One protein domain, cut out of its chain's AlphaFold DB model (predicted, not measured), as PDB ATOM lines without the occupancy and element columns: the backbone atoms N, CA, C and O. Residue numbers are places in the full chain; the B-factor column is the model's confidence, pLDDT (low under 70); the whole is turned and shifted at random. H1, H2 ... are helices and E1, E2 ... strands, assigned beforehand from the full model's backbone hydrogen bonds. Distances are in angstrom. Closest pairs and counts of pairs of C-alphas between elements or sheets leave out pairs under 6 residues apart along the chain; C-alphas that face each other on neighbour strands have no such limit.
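AT A GLANCE: This is residues 2 to 19 and 36 to 145 of the 268 residues of the protein "Alpha-amylase" of Bifidobacterium pseudolongum subsp. globosum (UniProt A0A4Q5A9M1). A small sandwich of two antiparallel sheets, only partly face to face and with their strands crossed, has two helices over its outer side: the sheet E1 E2 E3 E7 has H1 and H2 on one face and the smaller sheet E4 E5 E6 over the other. The stretch before H2, from Leu 36, reaches away to one end of the longest axis. The printed part has 128 residues, in chain order H1 H2 E1 E2 E3 E4 E5 E6 E7; its class is mixed, helices and strands, with under half of the residues in named elements. It is compact, with a radius of gyration of the C-alphas of 14.5 A, yet elongated in outline, 53 by 33 by 23 A.

IN THESE COORDINATES: H1, residues 2 to 6, begins at C-alpha 2 (-14.962, 12.278, 9.298). H2, residues 47 to 58, is 16.2 A long. E1, residues 63 to 68, spans 17.3 A; E2, residues 74 to 80, 19.5 A; E3, residues 90 to 95, 16.0 A. E4 is residues 112 to 115, E5 residues 122 to 126, 13.3 A long, and E6 residues 129 to 132. E7, residues 139 to 144, spans 15.9 A and ends at C-alpha 144 (-14.096, 6.954, -9.114).

HOW THE PARTS SIT: E1 E2 E3 and E4 E5 E6 are meanders, each strand the antiparallel neighbour of the one before. Within hydrogen-bond range are N 65 and O 78, 3.0 A, in the hairpin E1 and E2; N 77 and O 92, 2.9 A, in the hairpin E2 and E3; and N 93 and O 141, 2.8 A, between E3 and E7. H2 makes two layers with this sheet: its height over the sheet is 9.1 A, it lies over E3 and E7, and its line stands at 32 degrees to E3 on the local plane, only just slantwise to the strands. H1 is on the same face, at a height of 8.7 A, and only just over E3, on which 3 of its C-alphas fall. H1 and H2 touch, the closest C-alphas being those of Gly 4 and Val 52, 6.1 A; H2 does so with residues 48 to 52 alone. In both helices every O i to N i+4 pair is within hydrogen-bond range. In the sandwich the strands of the two sheets stand at 56 degrees; the closest C-alphas of E4 and E7 are those of Thr 115 and Phe 143, 5.0 A. N 114 and O 123, 2.8 A, pair E4 with E5, and N 131 and O 124, 2.8 A, pair E5 with E6.

THE WHOLE: The C-alphas farthest apart are those of Leu 36 and Asn 127, 53.1 A. Residues 20 to 35 are not printed, and C-alphas 19 and 36 are 11.3 A apart across this cut. The link E3 to E4, 16 residues, is long. No printed residue is under 70 in pLDDT.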
ATOM      1  N   GLY A   2     -14.454  10.897   9.421       95.19
ATOM      2  CA  GLY A   2     -14.962  12.278   9.298       95.19
ATOM      3  C   GLY A   2     -14.495  13.014   8.034       95.19
ATOM      4  O   GLY A   2     -15.308  13.638   7.357       95.19
ATOM      5  N   TRP A   3     -13.222  12.848   7.648       97.50
ATOM      6  CA  TRP A   3     -12.689  13.422   6.407       97.50
ATOM      7  C   TRP A   3     -13.409  12.935   5.143       97.50
ATOM      8  O   TRP A   3     -13.697  13.739   4.267       97.50
ATOM      9  N   GLY A   4     -13.788  11.654   5.072       97.00
ATOM     10  CA  GLY A   4     -14.553  11.107   3.943       97.00
ATOM     11  C   GLY A   4     -15.953  11.712   3.803       97.00
ATOM     12  O   GLY A   4     -16.542  11.642   2.729       97.00
ATOM     13  N   VAL A   5     -16.475  12.342   4.862       97.25
ATOM     14  CA  VAL A   5     -17.731  13.092   4.810       97.25
ATOM     15  C   VAL A   5     -17.475  14.517   4.336       97.25
ATOM     16  O   VAL A   5     -17.985  14.919   3.293       97.25
ATOM     17  N   ILE A   6     -16.682  15.286   5.088       96.88
ATOM     18  CA  ILE A   6     -16.517  16.729   4.843       96.88
ATOM     19  C   ILE A   6     -15.657  17.030   3.610       96.88
ATOM     20  O   ILE A   6     -15.935  17.990   2.898       96.88
ATOM     21  N   GLY A   7     -14.659  16.192   3.320       95.94
ATOM     22  CA  GLY A   7     -13.772  16.338   2.165       95.94
ATOM     23  C   GLY A   7     -14.511  16.170   0.838       95.94
ATOM     24  O   GLY A   7     -14.195  16.838  -0.141       95.94
ATOM     25  N   THR A   8     -15.566  15.361   0.828       97.00
ATOM     26  CA  THR A   8     -16.337  15.003  -0.371       97.00
ATOM     27  C   THR A   8     -17.392  16.055  -0.750       97.00
ATOM     28  O   THR A   8     -17.881  16.079  -1.884       97.00
ATOM     29  N   ARG A   9     -17.746  16.950   0.184       97.50
ATOM     30  CA  ARG A   9     -18.871  17.879   0.012       97.50
ATOM     31  C   ARG A   9     -18.680  18.850  -1.153       97.50
ATOM     32  O   ARG A   9     -17.570  19.330  -1.376       97.50
ATOM     33  N   LYS A  10     -19.769  19.209  -1.845       94.19
ATOM     34  CA  LYS A  10     -19.786  20.268  -2.879       94.19
ATOM     35  C   LYS A  10     -19.420  21.634  -2.333       94.19
ATOM     36  O   LYS A  10     -18.671  22.362  -2.969       94.19
ATOM     37  N   GLY A  11     -19.984  21.988  -1.187       87.12
ATOM     38  CA  GLY A  11     -19.746  23.274  -0.544       87.12
ATOM     39  C   GLY A  11     -18.694  23.201   0.559       87.12
ATOM     40  O   GLY A  11     -18.391  22.128   1.081       87.12
ATOM     41  N   GLY A  12     -18.203  24.376   0.953       88.44
ATOM     42  CA  GLY A  12     -17.256  24.552   2.055       88.44
ATOM     43  C   GLY A  12     -15.800  24.346   1.646       88.44
ATOM     44  O   GLY A  12     -15.517  23.787   0.595       88.44
ATOM     45  N   ALA A  13     -14.878  24.801   2.493       90.56
ATOM     46  CA  ALA A  13     -13.441  24.594   2.348       90.56
ATOM     47  C   ALA A  13     -12.962  23.719   3.521       90.56
ATOM     48  O   ALA A  13     -12.743  24.239   4.618       90.56
ATOM     49  N   PRO A  14     -12.897  22.385   3.355       93.62
ATOM     50  CA  PRO A  14     -12.527  21.497   4.447       93.62
ATOM     51  C   PRO A  14     -11.039  21.668   4.779       93.62
ATOM     52  O   PRO A  14     -10.192  21.645   3.889       93.62
ATOM     53  N   LEU A  15     -10.723  21.810   6.067       95.69
ATOM     54  CA  LEU A  15      -9.355  21.934   6.568       95.69
ATOM     55  C   LEU A  15      -8.962  20.652   7.304       95.69
ATOM     56  O   LEU A  15      -9.624  20.255   8.265       95.69
ATOM     57  N   PHE A  16      -7.892  19.999   6.853       95.12
ATOM     58  CA  PHE A  16      -7.353  18.824   7.527       95.12
ATOM     59  C   PHE A  16      -6.388  19.259   8.634       95.12
ATOM     60  O   PHE A  16      -5.402  19.943   8.371       95.12
ATOM     61  N   PHE A  17      -6.648  18.844   9.872       95.50
ATOM     62  CA  PHE A  17      -5.757  19.109  10.998       95.50
ATOM     63  C   PHE A  17      -4.733  17.975  11.141       95.50
ATOM     64  O   PHE A  17      -5.075  16.880  11.590       95.50
ATOM     65  N   ASN A  18      -3.478  18.224  10.751       94.44
ATOM     66  CA  ASN A  18      -2.389  17.271  10.956       94.44
ATOM     67  C   ASN A  18      -1.944  17.297  12.423       94.44
ATOM     68  O   ASN A  18      -1.506  18.323  12.939       94.44
ATOM     69  N   ARG A  19      -2.114  16.167  13.105       94.38
ATOM     70  CA  ARG A  19      -1.922  16.071  14.551       94.38
ATOM     71  C   ARG A  19      -0.452  15.825  14.893       94.38
ATOM     72  O   ARG A  19       0.263  15.268  14.065       94.38
ATOM     73  N   LEU A  36       7.376  21.340  18.265       93.69
ATOM     74  CA  LEU A  36       6.987  22.419  17.355       93.69
ATOM     75  C   LEU A  36       8.040  22.597  16.253       93.69
ATOM     76  O   LEU A  36       9.232  22.690  16.536       93.69
ATOM     77  N   GLY A  37       7.569  22.672  15.008       93.44
ATOM     78  CA  GLY A  37       8.406  22.724  13.808       93.44
ATOM     79  C   GLY A  37       8.553  21.374  13.103       93.44
ATOM     80  O   GLY A  37       8.775  21.360  11.894       93.44
ATOM     81  N   ASP A  38       8.356  20.257  13.808       93.00
ATOM     82  CA  ASP A  38       8.342  18.938  13.181       93.00
ATOM     83  C   ASP A  38       7.050  18.716  12.386       93.00
ATOM     84  O   ASP A  38       5.991  19.276  12.689       93.00
ATOM     85  N   ALA A  39       7.122  17.839  11.385       91.44
ATOM     86  CA  ALA A  39       5.921  17.322  10.748       91.44
ATOM     87  C   ALA A  39       5.066  16.556  11.772       91.44
ATOM     88  O   ALA A  39       5.591  15.843  12.631       91.44
ATOM     89  N   GLY A  40       3.743  16.672  11.651       92.06
ATOM     90  CA  GLY A  40       2.820  15.854  12.427       92.06
ATOM     91  C   GLY A  40       2.823  14.385  11.992       92.06
ATOM     92  O   GLY A  40       3.695  13.914  11.260       92.06
ATOM     93  N   ASP A  41       1.803  13.648  12.422       92.44
ATOM     94  CA  ASP A  41       1.583  12.260  12.023       92.44
ATOM     95  C   ASP A  41       1.423  12.097  10.498       92.44
ATOM     96  O   ASP A  41       1.305  13.064   9.749       92.44
ATOM     97  N   ASN A  42       1.421  10.853  10.016       91.38
ATOM     98  CA  ASN A  42       1.269  10.561   8.587       91.38
ATOM     99  C   ASN A  42      -0.197  10.410   8.141       91.38
ATOM    100  O   ASN A  42      -0.428  10.019   6.996       91.38
ATOM    101  N   GLU A  43      -1.192  10.721   8.982       90.81
ATOM    102  CA  GLU A  43      -2.606  10.505   8.633       90.81
ATOM    103  C   GLU A  43      -3.020  11.350   7.420       90.81
ATOM    104  O   GLU A  43      -3.792  10.899   6.574       90.81
ATOM    105  N   TRP A  44      -2.432  12.541   7.257       89.19
ATOM    106  CA  TRP A  44      -2.655  13.393   6.083       89.19
ATOM    107  C   TRP A  44      -2.186  12.767   4.759       89.19
ATOM    108  O   TRP A  44      -2.627  13.190   3.690       89.19
ATOM    109  N   LYS A  45      -1.303  11.758   4.812       88.19
ATOM    110  CA  LYS A  45      -0.830  10.980   3.653       88.19
ATOM    111  C   LYS A  45      -1.556   9.645   3.494       88.19
ATOM    112  O   LYS A  45      -1.212   8.896   2.576       88.19
ATOM    113  N   SER A  46      -2.508   9.319   4.374       89.94
ATOM    114  CA  SER A  46      -3.255   8.062   4.287       89.94
ATOM    115  C   SER A  46      -3.916   7.919   2.906       89.94
ATOM    116  O   SER A  46      -4.296   8.929   2.293       89.94
ATOM    117  N   PRO A  47      -4.052   6.688   2.379       88.94
ATOM    118  CA  PRO A  47      -4.761   6.448   1.125       88.94
ATOM    119  C   PRO A  47      -6.155   7.088   1.103       88.94
ATOM    120  O   PRO A  47      -6.536   7.694   0.103       88.94
ATOM    121  N   GLU A  48      -6.872   7.021   2.224       93.12
ATOM    122  CA  GLU A  48      -8.188   7.612   2.445       93.12
ATOM    123  C   GLU A  48      -8.160   9.131   2.241       93.12
ATOM    124  O   GLU A  48      -8.911   9.658   1.419       93.12
ATOM    125  N   VAL A  49      -7.282   9.849   2.954       94.56
ATOM    126  CA  VAL A  49      -7.187  11.314   2.847       94.56
ATOM    127  C   VAL A  49      -6.768  11.726   1.441       94.56
ATOM    128  O   VAL A  49      -7.400  12.593   0.835       94.56
ATOM    129  N   LYS A  50      -5.759  11.053   0.882       92.56
ATOM    130  CA  LYS A  50      -5.261  11.312  -0.472       92.56
ATOM    131  C   LYS A  50      -6.362  11.176  -1.523       92.56
ATOM    132  O   LYS A  50      -6.499  12.055  -2.375       92.56
ATOM    133  N   TRP A  51      -7.126  10.085  -1.500       94.38
ATOM    134  CA  TRP A  51      -8.138   9.838  -2.525       94.38
ATOM    135  C   TRP A  51      -9.409  10.650  -2.328       94.38
ATOM    136  O   TRP A  51      -9.982  11.069  -3.328       94.38
ATOM    137  N   VAL A  52      -9.791  10.977  -1.092       96.88
ATOM    138  CA  VAL A  52     -10.856  11.962  -0.845       96.88
ATOM    139  C   VAL A  52     -10.460  13.338  -1.394       96.88
ATOM    140  O   VAL A  52     -11.283  13.991  -2.030       96.88
ATOM    141  N   ASN A  53      -9.199  13.759  -1.248       94.25
ATOM    142  CA  ASN A  53      -8.723  15.032  -1.807       94.25
ATOM    143  C   ASN A  53      -8.734  15.024  -3.342       94.25
ATOM    144  O   ASN A  53      -9.216  15.966  -3.968       94.25
ATOM    145  N   LYS A  54      -8.248  13.940  -3.960       92.81
ATOM    146  CA  LYS A  54      -8.303  13.773  -5.421       92.81
ATOM    147  C   LYS A  54      -9.736  13.767  -5.940       92.81
ATOM    148  O   LYS A  54     -10.022  14.433  -6.929       92.81
ATOM    149  N   PHE A  55     -10.619  13.038  -5.260       95.75
ATOM    150  CA  PHE A  55     -12.041  13.001  -5.561       95.75
ATOM    151  C   PHE A  55     -12.631  14.408  -5.514       95.75
ATOM    152  O   PHE A  55     -13.226  14.850  -6.486       95.75
ATOM    153  N   ARG A  56     -12.406  15.147  -4.422       94.69
ATOM    154  CA  ARG A  56     -12.901  16.516  -4.268       94.69
ATOM    155  C   ARG A  56     -12.513  17.402  -5.452       94.69
ATOM    156  O   ARG A  56     -13.391  18.019  -6.045       94.69
ATOM    157  N   ASN A  57     -11.227  17.422  -5.798       91.19
ATOM    158  CA  ASN A  57     -10.699  18.271  -6.866       91.19
ATOM    159  C   ASN A  57     -11.269  17.892  -8.238       91.19
ATOM    160  O   ASN A  57     -11.624  18.764  -9.023       91.19
ATOM    161  N   ALA A  58     -11.380  16.594  -8.521       91.38
ATOM    162  CA  ALA A  58     -11.930  16.117  -9.786       91.38
ATOM    163  C   ALA A  58     -13.432  16.407  -9.943       91.38
ATOM    164  O   ALA A  58     -13.932  16.465 -11.062       91.38
ATOM    165  N   MET A  59     -14.138  16.593  -8.828       94.25
ATOM    166  CA  MET A  59     -15.586  16.785  -8.777       94.25
ATOM    167  C   MET A  59     -15.987  18.259  -8.619       94.25
ATOM    168  O   MET A  59     -17.133  18.556  -8.271       94.25
ATOM    169  N   GLU A  60     -15.066  19.202  -8.824       90.44
ATOM    170  CA  GLU A  60     -15.361  20.632  -8.717       90.44
ATOM    171  C   GLU A  60     -16.483  21.045  -9.687       90.44
ATOM    172  O   GLU A  60     -16.554  20.596 -10.831       90.44
ATOM    173  N   GLY A  61     -17.423  21.863  -9.206       89.56
ATOM    174  CA  GLY A  61     -18.620  22.239  -9.965       89.56
ATOM    175  C   GLY A  61     -19.707  21.157 -10.104       89.56
ATOM    176  O   GLY A  61     -20.844  21.499 -10.433       89.56
ATOM    177  N   ASN A  62     -19.430  19.883  -9.797       92.94
ATOM    178  CA  ASN A  62     -20.426  18.809  -9.916       92.94
ATOM    179  C   ASN A  62     -21.577  18.948  -8.914       92.94
ATOM    180  O   ASN A  62     -21.408  19.502  -7.817       92.94
ATOM    181  N   ALA A  63     -22.733  18.374  -9.265       96.69
ATOM    182  CA  ALA A  63     -23.865  18.209  -8.357       96.69
ATOM    183  C   ALA A  63     -23.507  17.286  -7.176       96.69
ATOM    184  O   ALA A  63     -22.442  16.669  -7.162       96.69
ATOM    185  N   GLU A  64     -24.370  17.236  -6.162       98.00
ATOM    186  CA  GLU A  64     -24.165  16.445  -4.945       98.00
ATOM    187  C   GLU A  64     -25.450  15.708  -4.553       98.00
ATOM    188  O   GLU A  64     -26.527  16.305  -4.560       98.00
ATOM    189  N   CYS A  65     -25.323  14.436  -4.167       97.50
ATOM    190  CA  CYS A  65     -26.387  13.655  -3.537       97.50
ATOM    191  C   CYS A  65     -25.843  12.942  -2.290       97.50
ATOM    192  O   CYS A  65     -24.814  12.273  -2.359       97.50
ATOM    193  N   LEU A  66     -26.526  13.082  -1.148       97.50
ATOM    194  CA  LEU A  66     -26.201  12.368   0.089       97.50
ATOM    195  C   LEU A  66     -27.338  11.419   0.434       97.50
ATOM    196  O   LEU A  66     -28.501  11.824   0.440       97.50
ATOM    197  N   ARG A  67     -26.996  10.183   0.791       96.25
ATOM    198  CA  ARG A  67     -27.954   9.221   1.344       96.25
ATOM    199  C   ARG A  67     -27.264   8.139   2.148       96.25
ATOM    200  O   ARG A  67     -26.093   7.841   1.933       96.25
ATOM    201  N   ASN A  68     -28.010   7.502   3.034       95.81
ATOM    202  CA  ASN A  68     -27.516   6.327   3.727       95.81
ATOM    203  C   ASN A  68     -27.466   5.092   2.807       95.81
ATOM    204  O   ASN A  68     -28.377   4.867   2.010       95.81
ATOM    205  N   CYS A  69     -26.418   4.273   2.934       90.88
ATOM    206  CA  CYS A  69     -26.299   2.971   2.267       90.88
ATOM    207  C   CYS A  69     -26.850   1.864   3.165       90.88
ATOM    208  O   CYS A  69     -26.147   1.335   4.021       90.88
ATOM    209  N   GLN A  70     -28.112   1.489   2.941       89.06
ATOM    210  CA  GLN A  70     -28.858   0.444   3.663       89.06
ATOM    211  C   GLN A  70     -29.199   0.745   5.135       89.06
ATOM    212  O   GLN A  70     -30.312   0.444   5.555       89.06
ATOM    213  N   ALA A  71     -28.280   1.320   5.914       89.25
ATOM    214  CA  ALA A  71     -28.451   1.598   7.341       89.25
ATOM    215  C   ALA A  71     -27.885   2.975   7.730       89.25
ATOM    216  O   ALA A  71     -27.067   3.555   7.014       89.25
ATOM    217  N   GLU A  72     -28.286   3.485   8.897       92.50
ATOM    218  CA  GLU A  72     -27.903   4.819   9.398       92.50
ATOM    219  C   GLU A  72     -26.390   4.984   9.616       92.50
ATOM    220  O   GLU A  72     -25.864   6.095   9.606       92.50
ATOM    221  N   ASN A  73     -25.668   3.872   9.757       94.44
ATOM    222  CA  ASN A  73     -24.231   3.849   9.997       94.44
ATOM    223  C   ASN A  73     -23.379   3.798   8.710       94.44
ATOM    224  O   ASN A  73     -22.163   3.622   8.778       94.44
ATOM    225  N   CYS A  74     -23.995   3.943   7.539       97.44
ATOM    226  CA  CYS A  74     -23.309   3.954   6.255       97.44
ATOM    227  C   CYS A  74     -23.808   5.150   5.447       97.44
ATOM    228  O   CYS A  74     -25.010   5.270   5.219       97.44
ATOM    229  N   LEU A  75     -22.906   6.036   5.022       98.38
ATOM    230  CA  LEU A  75     -23.229   7.229   4.235       98.38
ATOM    231  C   LEU A  75     -22.578   7.146   2.853       98.38
ATOM    232  O   LEU A  75     -21.378   6.907   2.750       98.38
ATOM    233  N   MET A  76     -23.359   7.400   1.808       98.25
ATOM    234  CA  MET A  76     -22.899   7.617   0.439       98.25
ATOM    235  C   MET A  76     -23.002   9.098   0.101       98.25
ATOM    236  O   MET A  76     -24.031   9.731   0.356       98.25
ATOM    237  N   ILE A  77     -21.943   9.635  -0.492       98.62
ATOM    238  CA  ILE A  77     -21.885  11.008  -0.987       98.62
ATOM    239  C   ILE A  77     -21.444  10.939  -2.442       98.62
ATOM    240  O   ILE A  77     -20.294  10.615  -2.743       98.62
ATOM    241  N   GLU A  78     -22.378  11.218  -3.337       98.38
ATOM    242  CA  GLU A  78     -22.167  11.182  -4.778       98.38
ATOM    243  C   GLU A  78     -21.897  12.583  -5.291       98.38
ATOM    244  O   GLU A  78     -22.553  13.547  -4.882       98.38
ATOM    245  N   ARG A  79     -20.951  12.685  -6.221       98.06
ATOM    246  CA  ARG A  79     -20.716  13.885  -7.014       98.06
ATOM    247  C   ARG A  79     -20.774  13.498  -8.477       98.06
ATOM    248  O   ARG A  79     -20.130  12.528  -8.866       98.06
ATOM    249  N   TYR A  80     -21.575  14.221  -9.252       96.94
ATOM    250  CA  TYR A  80     -21.924  13.762 -10.592       96.94
ATOM    251  C   TYR A  80     -22.285  14.882 -11.574       96.94
ATOM    252  O   TYR A  80     -22.666  15.994 -11.169       96.94
ATOM    253  N   LYS A  81     -22.216  14.543 -12.861       93.69
ATOM    254  CA  LYS A  81     -22.902  15.187 -13.986       93.69
ATOM    255  C   LYS A  81     -23.795  14.138 -14.654       93.69
ATOM    256  O   LYS A  81     -23.576  12.950 -14.525       93.69
ATOM    257  N   SER A  82     -24.875  14.565 -15.300       91.69
ATOM    258  CA  SER A  82     -25.748  13.648 -16.052       91.69
ATOM    259  C   SER A  82     -25.498  13.838 -17.538       91.69
ATOM    260  O   SER A  82     -26.334  14.405 -18.242       91.69
ATOM    261  N   ASP A  83     -24.303  13.454 -17.981       91.12
ATOM    262  CA  ASP A  83     -23.832  13.649 -19.356       91.12
ATOM    263  C   ASP A  83     -23.527  12.329 -20.089       91.12
ATOM    264  O   ASP A  83     -23.186  12.342 -21.272       91.12
ATOM    265  N   GLY A  84     -23.732  11.192 -19.417       91.75
ATOM    266  CA  GLY A  84     -23.486   9.853 -19.937       91.75
ATOM    267  C   GLY A  84     -22.037   9.388 -19.773       91.75
ATOM    268  O   GLY A  84     -21.688   8.343 -20.326       91.75
ATOM    269  N   SER A  85     -21.193  10.127 -19.046       91.31
ATOM    270  CA  SER A  85     -19.775   9.826 -18.855       91.31
ATOM    271  C   SER A  85     -19.443   9.540 -17.394       91.31
ATOM    272  O   SER A  85     -19.379  10.423 -16.550       91.31
ATOM    273  N   ASN A  86     -19.051   8.302 -17.098       91.00
ATOM    274  CA  ASN A  86     -18.613   7.934 -15.750       91.00
ATOM    275  C   ASN A  86     -17.226   8.487 -15.342       91.00
ATOM    276  O   ASN A  86     -16.768   8.239 -14.226       91.00
ATOM    277  N   ALA A  87     -16.533   9.206 -16.231       90.19
ATOM    278  CA  ALA A  87     -15.186   9.726 -15.985       90.19
ATOM    279  C   ALA A  87     -15.171  10.970 -15.083       90.19
ATOM    280  O   ALA A  87     -14.138  11.297 -14.497       90.19
ATOM    281  N   ASN A  88     -16.301  11.671 -14.984       90.19
ATOM    282  CA  ASN A  88     -16.466  12.876 -14.172       90.19
ATOM    283  C   ASN A  88     -17.452  12.666 -13.013       90.19
ATOM    284  O   ASN A  88     -17.905  13.636 -12.418       90.19
ATOM    285  N   ASP A  89     -17.705  11.407 -12.673       95.12
ATOM    286  CA  ASP A  89     -18.646  10.968 -11.658       95.12
ATOM    287  C   ASP A  89     -17.934  10.147 -10.585       95.12
ATOM    288  O   ASP A  89     -16.917   9.486 -10.832       95.12
ATOM    289  N   GLY A  90     -18.494  10.123  -9.382       97.69
ATOM    290  CA  GLY A  90     -18.118   9.110  -8.413       97.69
ATOM    291  C   GLY A  90     -18.826   9.234  -7.076       97.69
ATOM    292  O   GLY A  90     -19.594  10.163  -6.810       97.69
ATOM    293  N   VAL A  91     -18.525   8.277  -6.205       98.62
ATOM    294  CA  VAL A  91     -19.118   8.185  -4.874       98.62
ATOM    295  C   VAL A  91     -18.072   7.855  -3.822       98.62
ATOM    296  O   VAL A  91     -17.264   6.939  -3.978       98.62
ATOM    297  N   VAL A  92     -18.126   8.587  -2.711       98.69
ATOM    298  CA  VAL A  92     -17.424   8.220  -1.480       98.69
ATOM    299  C   VAL A  92     -18.417   7.565  -0.537       98.69
ATOM    300  O   VAL A  92     -19.484   8.115  -0.258       98.69
ATOM    301  N   VAL A  93     -18.054   6.388  -0.034       98.56
ATOM    302  CA  VAL A  93     -18.845   5.635   0.936       98.56
ATOM    303  C   VAL A  93     -18.103   5.596   2.261       98.56
ATOM    304  O   VAL A  93     -16.987   5.090   2.347       98.56
ATOM    305  N   VAL A  94     -18.731   6.126   3.303       98.44
ATOM    306  CA  VAL A  94     -18.233   6.120   4.678       98.44
ATOM    307  C   VAL A  94     -19.052   5.094   5.458       98.44
ATOM    308  O   VAL A  94     -20.166   5.388   5.891       98.44
ATOM    309  N   ASN A  95     -18.515   3.881   5.611       97.56
ATOM    310  CA  ASN A  95     -19.189   2.773   6.286       97.56
ATOM    311  C   ASN A  95     -18.629   2.562   7.697       97.56
ATOM    312  O   ASN A  95     -17.507   2.080   7.862       97.56
ATOM    313  N   MET A  96     -19.393   2.944   8.719       96.06
ATOM    314  CA  MET A  96     -18.924   2.945  10.107       96.06
ATOM    315  C   MET A  96     -18.885   1.555  10.732       96.06
ATOM    316  O   MET A  96     -17.973   1.297  11.509       96.06
ATOM    317  N   ASP A  97     -19.820   0.664  10.388       94.88
ATOM    318  CA  ASP A  97     -19.825  -0.704  10.915       94.88
ATOM    319  C   ASP A  97     -20.636  -1.686  10.043       94.88
ATOM    320  O   ASP A  97     -21.624  -1.313   9.405       94.88
ATOM    321  N   GLY A  98     -20.238  -2.959  10.063       96.56
ATOM    322  CA  GLY A  98     -20.747  -4.080   9.277       96.56
ATOM    323  C   GLY A  98     -20.488  -3.932   7.776       96.56
ATOM    324  O   GLY A  98     -20.719  -2.871   7.202       96.56
ATOM    325  N   ASP A  99     -20.068  -5.001   7.103       96.75
ATOM    326  CA  ASP A  99     -19.965  -5.004   5.637       96.75
ATOM    327  C   ASP A  99     -21.332  -4.675   5.003       96.75
ATOM    328  O   ASP A  99     -22.383  -5.062   5.526       96.75
ATOM    329  N   LYS A 100     -21.330  -3.930   3.890       96.75
ATOM    330  CA  LYS A 100     -22.553  -3.520   3.180       96.75
ATOM    331  C   LYS A 100     -22.472  -3.923   1.717       96.75
ATOM    332  O   LYS A 100     -21.492  -3.624   1.037       96.75
ATOM    333  N   ASN A 101     -23.521  -4.577   1.229       97.44
ATOM    334  CA  ASN A 101     -23.714  -4.803  -0.201       97.44
ATOM    335  C   ASN A 101     -24.406  -3.570  -0.788       97.44
ATOM    336  O   ASN A 101     -25.428  -3.146  -0.267       97.44
ATOM    337  N   LEU A 102     -23.868  -2.982  -1.850       98.19
ATOM    338  CA  LEU A 102     -24.452  -1.779  -2.449       98.19
ATOM    339  C   LEU A 102     -25.399  -2.098  -3.613       98.19
ATOM    340  O   LEU A 102     -26.093  -1.204  -4.093       98.19
ATOM    341  N   ALA A 103     -25.462  -3.358  -4.055       98.00
ATOM    342  CA  ALA A 103     -26.355  -3.777  -5.126       98.00
ATOM    343  C   ALA A 103     -27.831  -3.502  -4.784       98.00
ATOM    344  O   ALA A 103     -28.301  -3.770  -3.678       98.00
ATOM    345  N   GLY A 104     -28.567  -2.985  -5.764       97.50
ATOM    346  CA  GLY A 104     -29.977  -2.620  -5.665       97.50
ATOM    347  C   GLY A 104     -30.231  -1.153  -5.310       97.50
ATOM    348  O   GLY A 104     -31.331  -0.667  -5.585       97.50
ATOM    349  N   LEU A 105     -29.239  -0.443  -4.758       98.00
ATOM    350  CA  LEU A 105     -29.377   0.965  -4.380       98.00
ATOM    351  C   LEU A 105     -29.503   1.858  -5.618       98.00
ATOM    352  O   LEU A 105     -28.769   1.695  -6.593       98.00
ATOM    353  N   ASP A 106     -30.427   2.816  -5.566       97.69
ATOM    354  CA  ASP A 106     -30.517   3.872  -6.576       97.69
ATOM    355  C   ASP A 106     -29.265   4.747  -6.532       97.69
ATOM    356  O   ASP A 106     -28.653   4.904  -5.475       97.69
ATOM    357  N   THR A 107     -28.882   5.311  -7.676       98.00
ATOM    358  CA  THR A 107     -27.721   6.193  -7.807       98.00
ATOM    359  C   THR A 107     -27.910   7.282  -8.848       98.00
ATOM    360  O   THR A 107     -28.672   7.122  -9.796       98.00
ATOM    361  N   THR A 108     -27.250   8.425  -8.652       97.75
ATOM    362  CA  THR A 108     -27.235   9.510  -9.640       97.75
ATOM    363  C   THR A 108     -26.103   9.364 -10.651       97.75
ATOM    364  O   THR A 108     -26.147  10.032 -11.685       97.75
ATOM    365  N   LEU A 109     -25.135   8.485 -10.372       97.62
ATOM    366  CA  LEU A 109     -23.980   8.207 -11.223       97.62
ATOM    367  C   LEU A 109     -24.395   7.729 -12.617       97.62
ATOM    368  O   LEU A 109     -25.430   7.078 -12.790       97.62
ATOM    369  N   ASP A 110     -23.614   8.084 -13.623       96.94
ATOM    370  CA  ASP A 110     -23.712   7.531 -14.967       96.94
ATOM    371  C   ASP A 110     -23.275   6.058 -15.022       96.94
ATOM    372  O   ASP A 110     -22.676   5.499 -14.102       96.94
ATOM    373  N   ASP A 111     -23.668   5.381 -16.097       97.56
ATOM    374  CA  ASP A 111     -23.485   3.941 -16.207       97.56
ATOM    375  C   ASP A 111     -22.000   3.560 -16.351       97.56
ATOM    376  O   ASP A 111     -21.185   4.231 -16.996       97.56
ATOM    377  N   GLY A 112     -21.642   2.419 -15.767       96.31
ATOM    378  CA  GLY A 112     -20.325   1.810 -15.887       96.31
ATOM    379  C   GLY A 112     -19.766   1.294 -14.571       96.31
ATOM    380  O   GLY A 112     -20.467   1.144 -13.574       96.31
ATOM    381  N   THR A 113     -18.482   0.954 -14.583       96.94
ATOM    382  CA  THR A 113     -17.808   0.325 -13.443       96.94
ATOM    383  C   THR A 113     -16.865   1.317 -12.797       96.94
ATOM    384  O   THR A 113     -15.965   1.807 -13.468       96.94
ATOM    385  N   TYR A 114     -17.035   1.573 -11.503       97.44
ATOM    386  CA  TYR A 114     -16.203   2.481 -10.717       97.44
ATOM    387  C   TYR A 114     -15.298   1.680  -9.784       97.44
ATOM    388  O   TYR A 114     -15.757   0.752  -9.115       97.44
ATOM    389  N   THR A 115     -14.019   2.045  -9.711       94.75
ATOM    390  CA  THR A 115     -13.021   1.348  -8.878       94.75
ATOM    391  C   THR A 115     -12.834   2.049  -7.538       94.75
ATOM    392  O   THR A 115     -12.675   3.269  -7.522       94.75
ATOM    393  N   ASP A 116     -12.817   1.296  -6.429       96.81
ATOM    394  CA  ASP A 116     -12.425   1.837  -5.118       96.81
ATOM    395  C   ASP A 116     -10.914   2.059  -5.088       96.81
ATOM    396  O   ASP A 116     -10.120   1.118  -5.021       96.81
ATOM    397  N   GLN A 117     -10.517   3.323  -5.107       95.12
ATOM    398  CA  GLN A 117      -9.115   3.717  -5.152       95.12
ATOM    399  C   GLN A 117      -8.394   3.584  -3.798       95.12
ATOM    400  O   GLN A 117      -7.164   3.678  -3.742       95.12
ATOM    401  N   VAL A 118      -9.136   3.371  -2.705       94.06
ATOM    402  CA  VAL A 118      -8.587   3.234  -1.348       94.06
ATOM    403  C   VAL A 118      -8.380   1.767  -0.988       94.06
ATOM    404  O   VAL A 118      -7.270   1.381  -0.629       94.06
ATOM    405  N   ASN A 119      -9.436   0.951  -1.074       92.44
ATOM    406  CA  ASN A 119      -9.414  -0.435  -0.587       92.44
ATOM    407  C   ASN A 119      -9.377  -1.479  -1.714       92.44
ATOM    408  O   ASN A 119      -9.224  -2.670  -1.434       92.44
ATOM    409  N   GLY A 120      -9.512  -1.054  -2.974       87.75
ATOM    410  CA  GLY A 120      -9.695  -1.948  -4.115       87.75
ATOM    411  C   GLY A 120     -11.117  -2.513  -4.226       87.75
ATOM    412  O   GLY A 120     -11.962  -2.345  -3.348       87.75
ATOM    413  N   GLY A 121     -11.385  -3.205  -5.334       91.94
ATOM    414  CA  GLY A 121     -12.731  -3.653  -5.701       91.94
ATOM    415  C   GLY A 121     -13.485  -2.617  -6.535       91.94
ATOM    416  O   GLY A 121     -12.944  -1.572  -6.902       91.94
ATOM    417  N   THR A 122     -14.732  -2.928  -6.880       97.12
ATOM    418  CA  THR A 122     -15.543  -2.102  -7.777       97.12
ATOM    419  C   THR A 122     -17.007  -2.054  -7.355       97.12
ATOM    420  O   THR A 122     -17.507  -2.942  -6.657       97.12
ATOM    421  N   ILE A 123     -17.697  -1.018  -7.826       98.50
ATOM    422  CA  ILE A 123     -19.147  -1.033  -8.015       98.50
ATOM    423  C   ILE A 123     -19.453  -0.970  -9.510       98.50
ATOM    424  O   ILE A 123     -18.694  -0.382 -10.281       98.50
ATOM    425  N   THR A 124     -20.580  -1.539  -9.916       98.19
ATOM    426  CA  THR A 124     -21.102  -1.407 -11.282       98.19
ATOM    427  C   THR A 124     -22.452  -0.714 -11.229       98.19
ATOM    428  O   THR A 124     -23.297  -1.064 -10.406       98.19
ATOM    429  N   VAL A 125     -22.643   0.270 -12.099       98.50
ATOM    430  CA  VAL A 125     -23.851   1.078 -12.240       98.50
ATOM    431  C   VAL A 125     -24.456   0.808 -13.608       98.50
ATOM    432  O   VAL A 125     -23.754   0.817 -14.619       98.50
ATOM    433  N   ALA A 126     -25.758   0.547 -13.628       98.06
ATOM    434  CA  ALA A 126     -26.539   0.477 -14.853       98.06
ATOM    435  C   ALA A 126     -27.937   1.029 -14.592       98.06
ATOM    436  O   ALA A 126     -28.568   0.671 -13.592       98.06
ATOM    437  N   ASN A 127     -28.443   1.858 -15.502       96.25
ATOM    438  CA  ASN A 127     -29.771   2.462 -15.423       96.25
ATOM    439  C   ASN A 127     -30.031   3.153 -14.071       96.25
ATOM    440  O   ASN A 127     -31.062   2.916 -13.438       96.25
ATOM    441  N   LYS A 128     -29.080   3.980 -13.606       96.19
ATOM    442  CA  LYS A 128     -29.186   4.727 -12.332       96.19
ATOM    443  C   LYS A 128     -29.384   3.839 -11.096       96.19
ATOM    444  O   LYS A 128     -29.943   4.260 -10.082       96.19
ATOM    445  N   LYS A 129     -28.886   2.602 -11.153       98.19
ATOM    446  CA  LYS A 129     -28.870   1.655 -10.036       98.19
ATOM    447  C   LYS A 129     -27.504   0.990  -9.926       98.19
ATOM    448  O   LYS A 129     -26.919   0.588 -10.931       98.19
ATOM    449  N   ILE A 130     -27.008   0.831  -8.702       98.50
ATOM    450  CA  ILE A 130     -25.829   0.003  -8.440       98.50
ATOM    451  C   ILE A 130     -26.258  -1.456  -8.577       98.50
ATOM    452  O   ILE A 130     -27.144  -1.920  -7.864       98.50
ATOM    453  N   THR A 131     -25.656  -2.194  -9.500       98.56
ATOM    454  CA  THR A 131     -26.006  -3.593  -9.791       98.56
ATOM    455  C   THR A 131     -25.090  -4.590  -9.092       98.56
ATOM    456  O   THR A 131     -25.510  -5.712  -8.820       98.56
ATOM    457  N   ALA A 132     -23.865  -4.183  -8.752       98.19
ATOM    458  CA  ALA A 132     -22.896  -5.010  -8.042       98.19
ATOM    459  C   ALA A 132     -21.918  -4.154  -7.228       98.19
ATOM    460  O   ALA A 132     -21.674  -2.996  -7.566       98.19
ATOM    461  N   GLY A 133     -21.331  -4.756  -6.191       97.38
ATOM    462  CA  GLY A 133     -20.266  -4.170  -5.376       97.38
ATOM    463  C   GLY A 133     -20.610  -4.092  -3.888       97.38
ATOM    464  O   GLY A 133     -21.768  -4.175  -3.482       97.38
ATOM    465  N   SER A 134     -19.582  -3.969  -3.054       96.81
ATOM    466  CA  SER A 134     -19.720  -3.943  -1.594       96.81
ATOM    467  C   SER A 134     -18.643  -3.077  -0.958       96.81
ATOM    468  O   SER A 134     -17.610  -2.821  -1.575       96.81
ATOM    469  N   VAL A 135     -18.878  -2.659   0.282       97.31
ATOM    470  CA  VAL A 135     -17.913  -1.918   1.100       97.31
ATOM    471  C   VAL A 135     -17.701  -2.619   2.434       97.31
ATOM    472  O   VAL A 135     -18.612  -3.245   2.984       97.31
ATOM    473  N   LYS A 136     -16.479  -2.518   2.954       96.62
ATOM    474  CA  LYS A 136     -16.071  -3.163   4.205       96.62
ATOM    475  C   LYS A 136     -16.431  -2.331   5.430       96.62
ATOM    476  O   LYS A 136     -16.535  -1.108   5.344       96.62
ATOM    477  N   SER A 137     -16.649  -3.006   6.556       96.62
ATOM    478  CA  SER A 137     -16.873  -2.376   7.862       96.62
ATOM    479  C   SER A 137     -15.706  -1.463   8.261       96.62
ATOM    480  O   SER A 137     -14.544  -1.821   8.063       96.62
ATOM    481  N   GLY A 138     -16.010  -0.298   8.840       95.81
ATOM    482  CA  GLY A 138     -15.016   0.633   9.380       95.81
ATOM    483  C   GLY A 138     -14.108   1.275   8.327       95.81
ATOM    484  O   GLY A 138     -12.974   1.643   8.645       95.81
ATOM    485  N   LYS A 139     -14.565   1.381   7.073       97.25
ATOM    486  CA  LYS A 139     -13.771   1.881   5.941       97.25
ATOM    487  C   LYS A 139     -14.405   3.080   5.246       97.25
ATOM    488  O   LYS A 139     -15.622   3.275   5.252       97.25
ATOM    489  N   VAL A 140     -13.535   3.869   4.616       98.25
ATOM    490  CA  VAL A 140     -13.903   4.844   3.586       98.25
ATOM    491  C   VAL A 140     -13.519   4.246   2.238       98.25
ATOM    492  O   VAL A 140     -12.352   3.927   2.031       98.25
ATOM    493  N   SER A 141     -14.485   4.106   1.338       98.38
ATOM    494  CA  SER A 141     -14.276   3.674  -0.047       98.38
ATOM    495  C   SER A 141     -14.487   4.851  -0.991       98.38
ATOM    496  O   SER A 141     -15.437   5.613  -0.811       98.38
ATOM    497  N   VAL A 142     -13.624   5.003  -1.996       98.25
ATOM    498  CA  VAL A 142     -13.689   6.103  -2.974       98.25
ATOM    499  C   VAL A 142     -13.794   5.506  -4.371       98.25
ATOM    500  O   VAL A 142     -12.782   5.167  -4.982       98.25
ATOM    501  N   PHE A 143     -15.024   5.372  -4.867       98.38
ATOM    502  CA  PHE A 143     -15.320   4.809  -6.182       98.38
ATOM    503  C   PHE A 143     -15.315   5.906  -7.244       98.38
ATOM    504  O   PHE A 143     -16.219   6.743  -7.285       98.38
ATOM    505  N   VAL A 144     -14.290   5.912  -8.096       95.56
ATOM    506  CA  VAL A 144     -14.096   6.954  -9.114       95.56
ATOM    507  C   VAL A 144     -13.225   6.444 -10.269       95.56
ATOM    508  O   VAL A 144     -12.316   5.637 -10.057       95.56
ATOM    509  N   ASN A 145     -13.475   6.952 -11.479       85.81
ATOM    510  CA  ASN A 145     -12.720   6.645 -12.702       85.81
ATOM    511  C   ASN A 145     -11.951   7.858 -13.235       85.81
ATOM    512  O   ASN A 145     -11.857   8.078 -14.442       85.81
TER     513      ASN A 145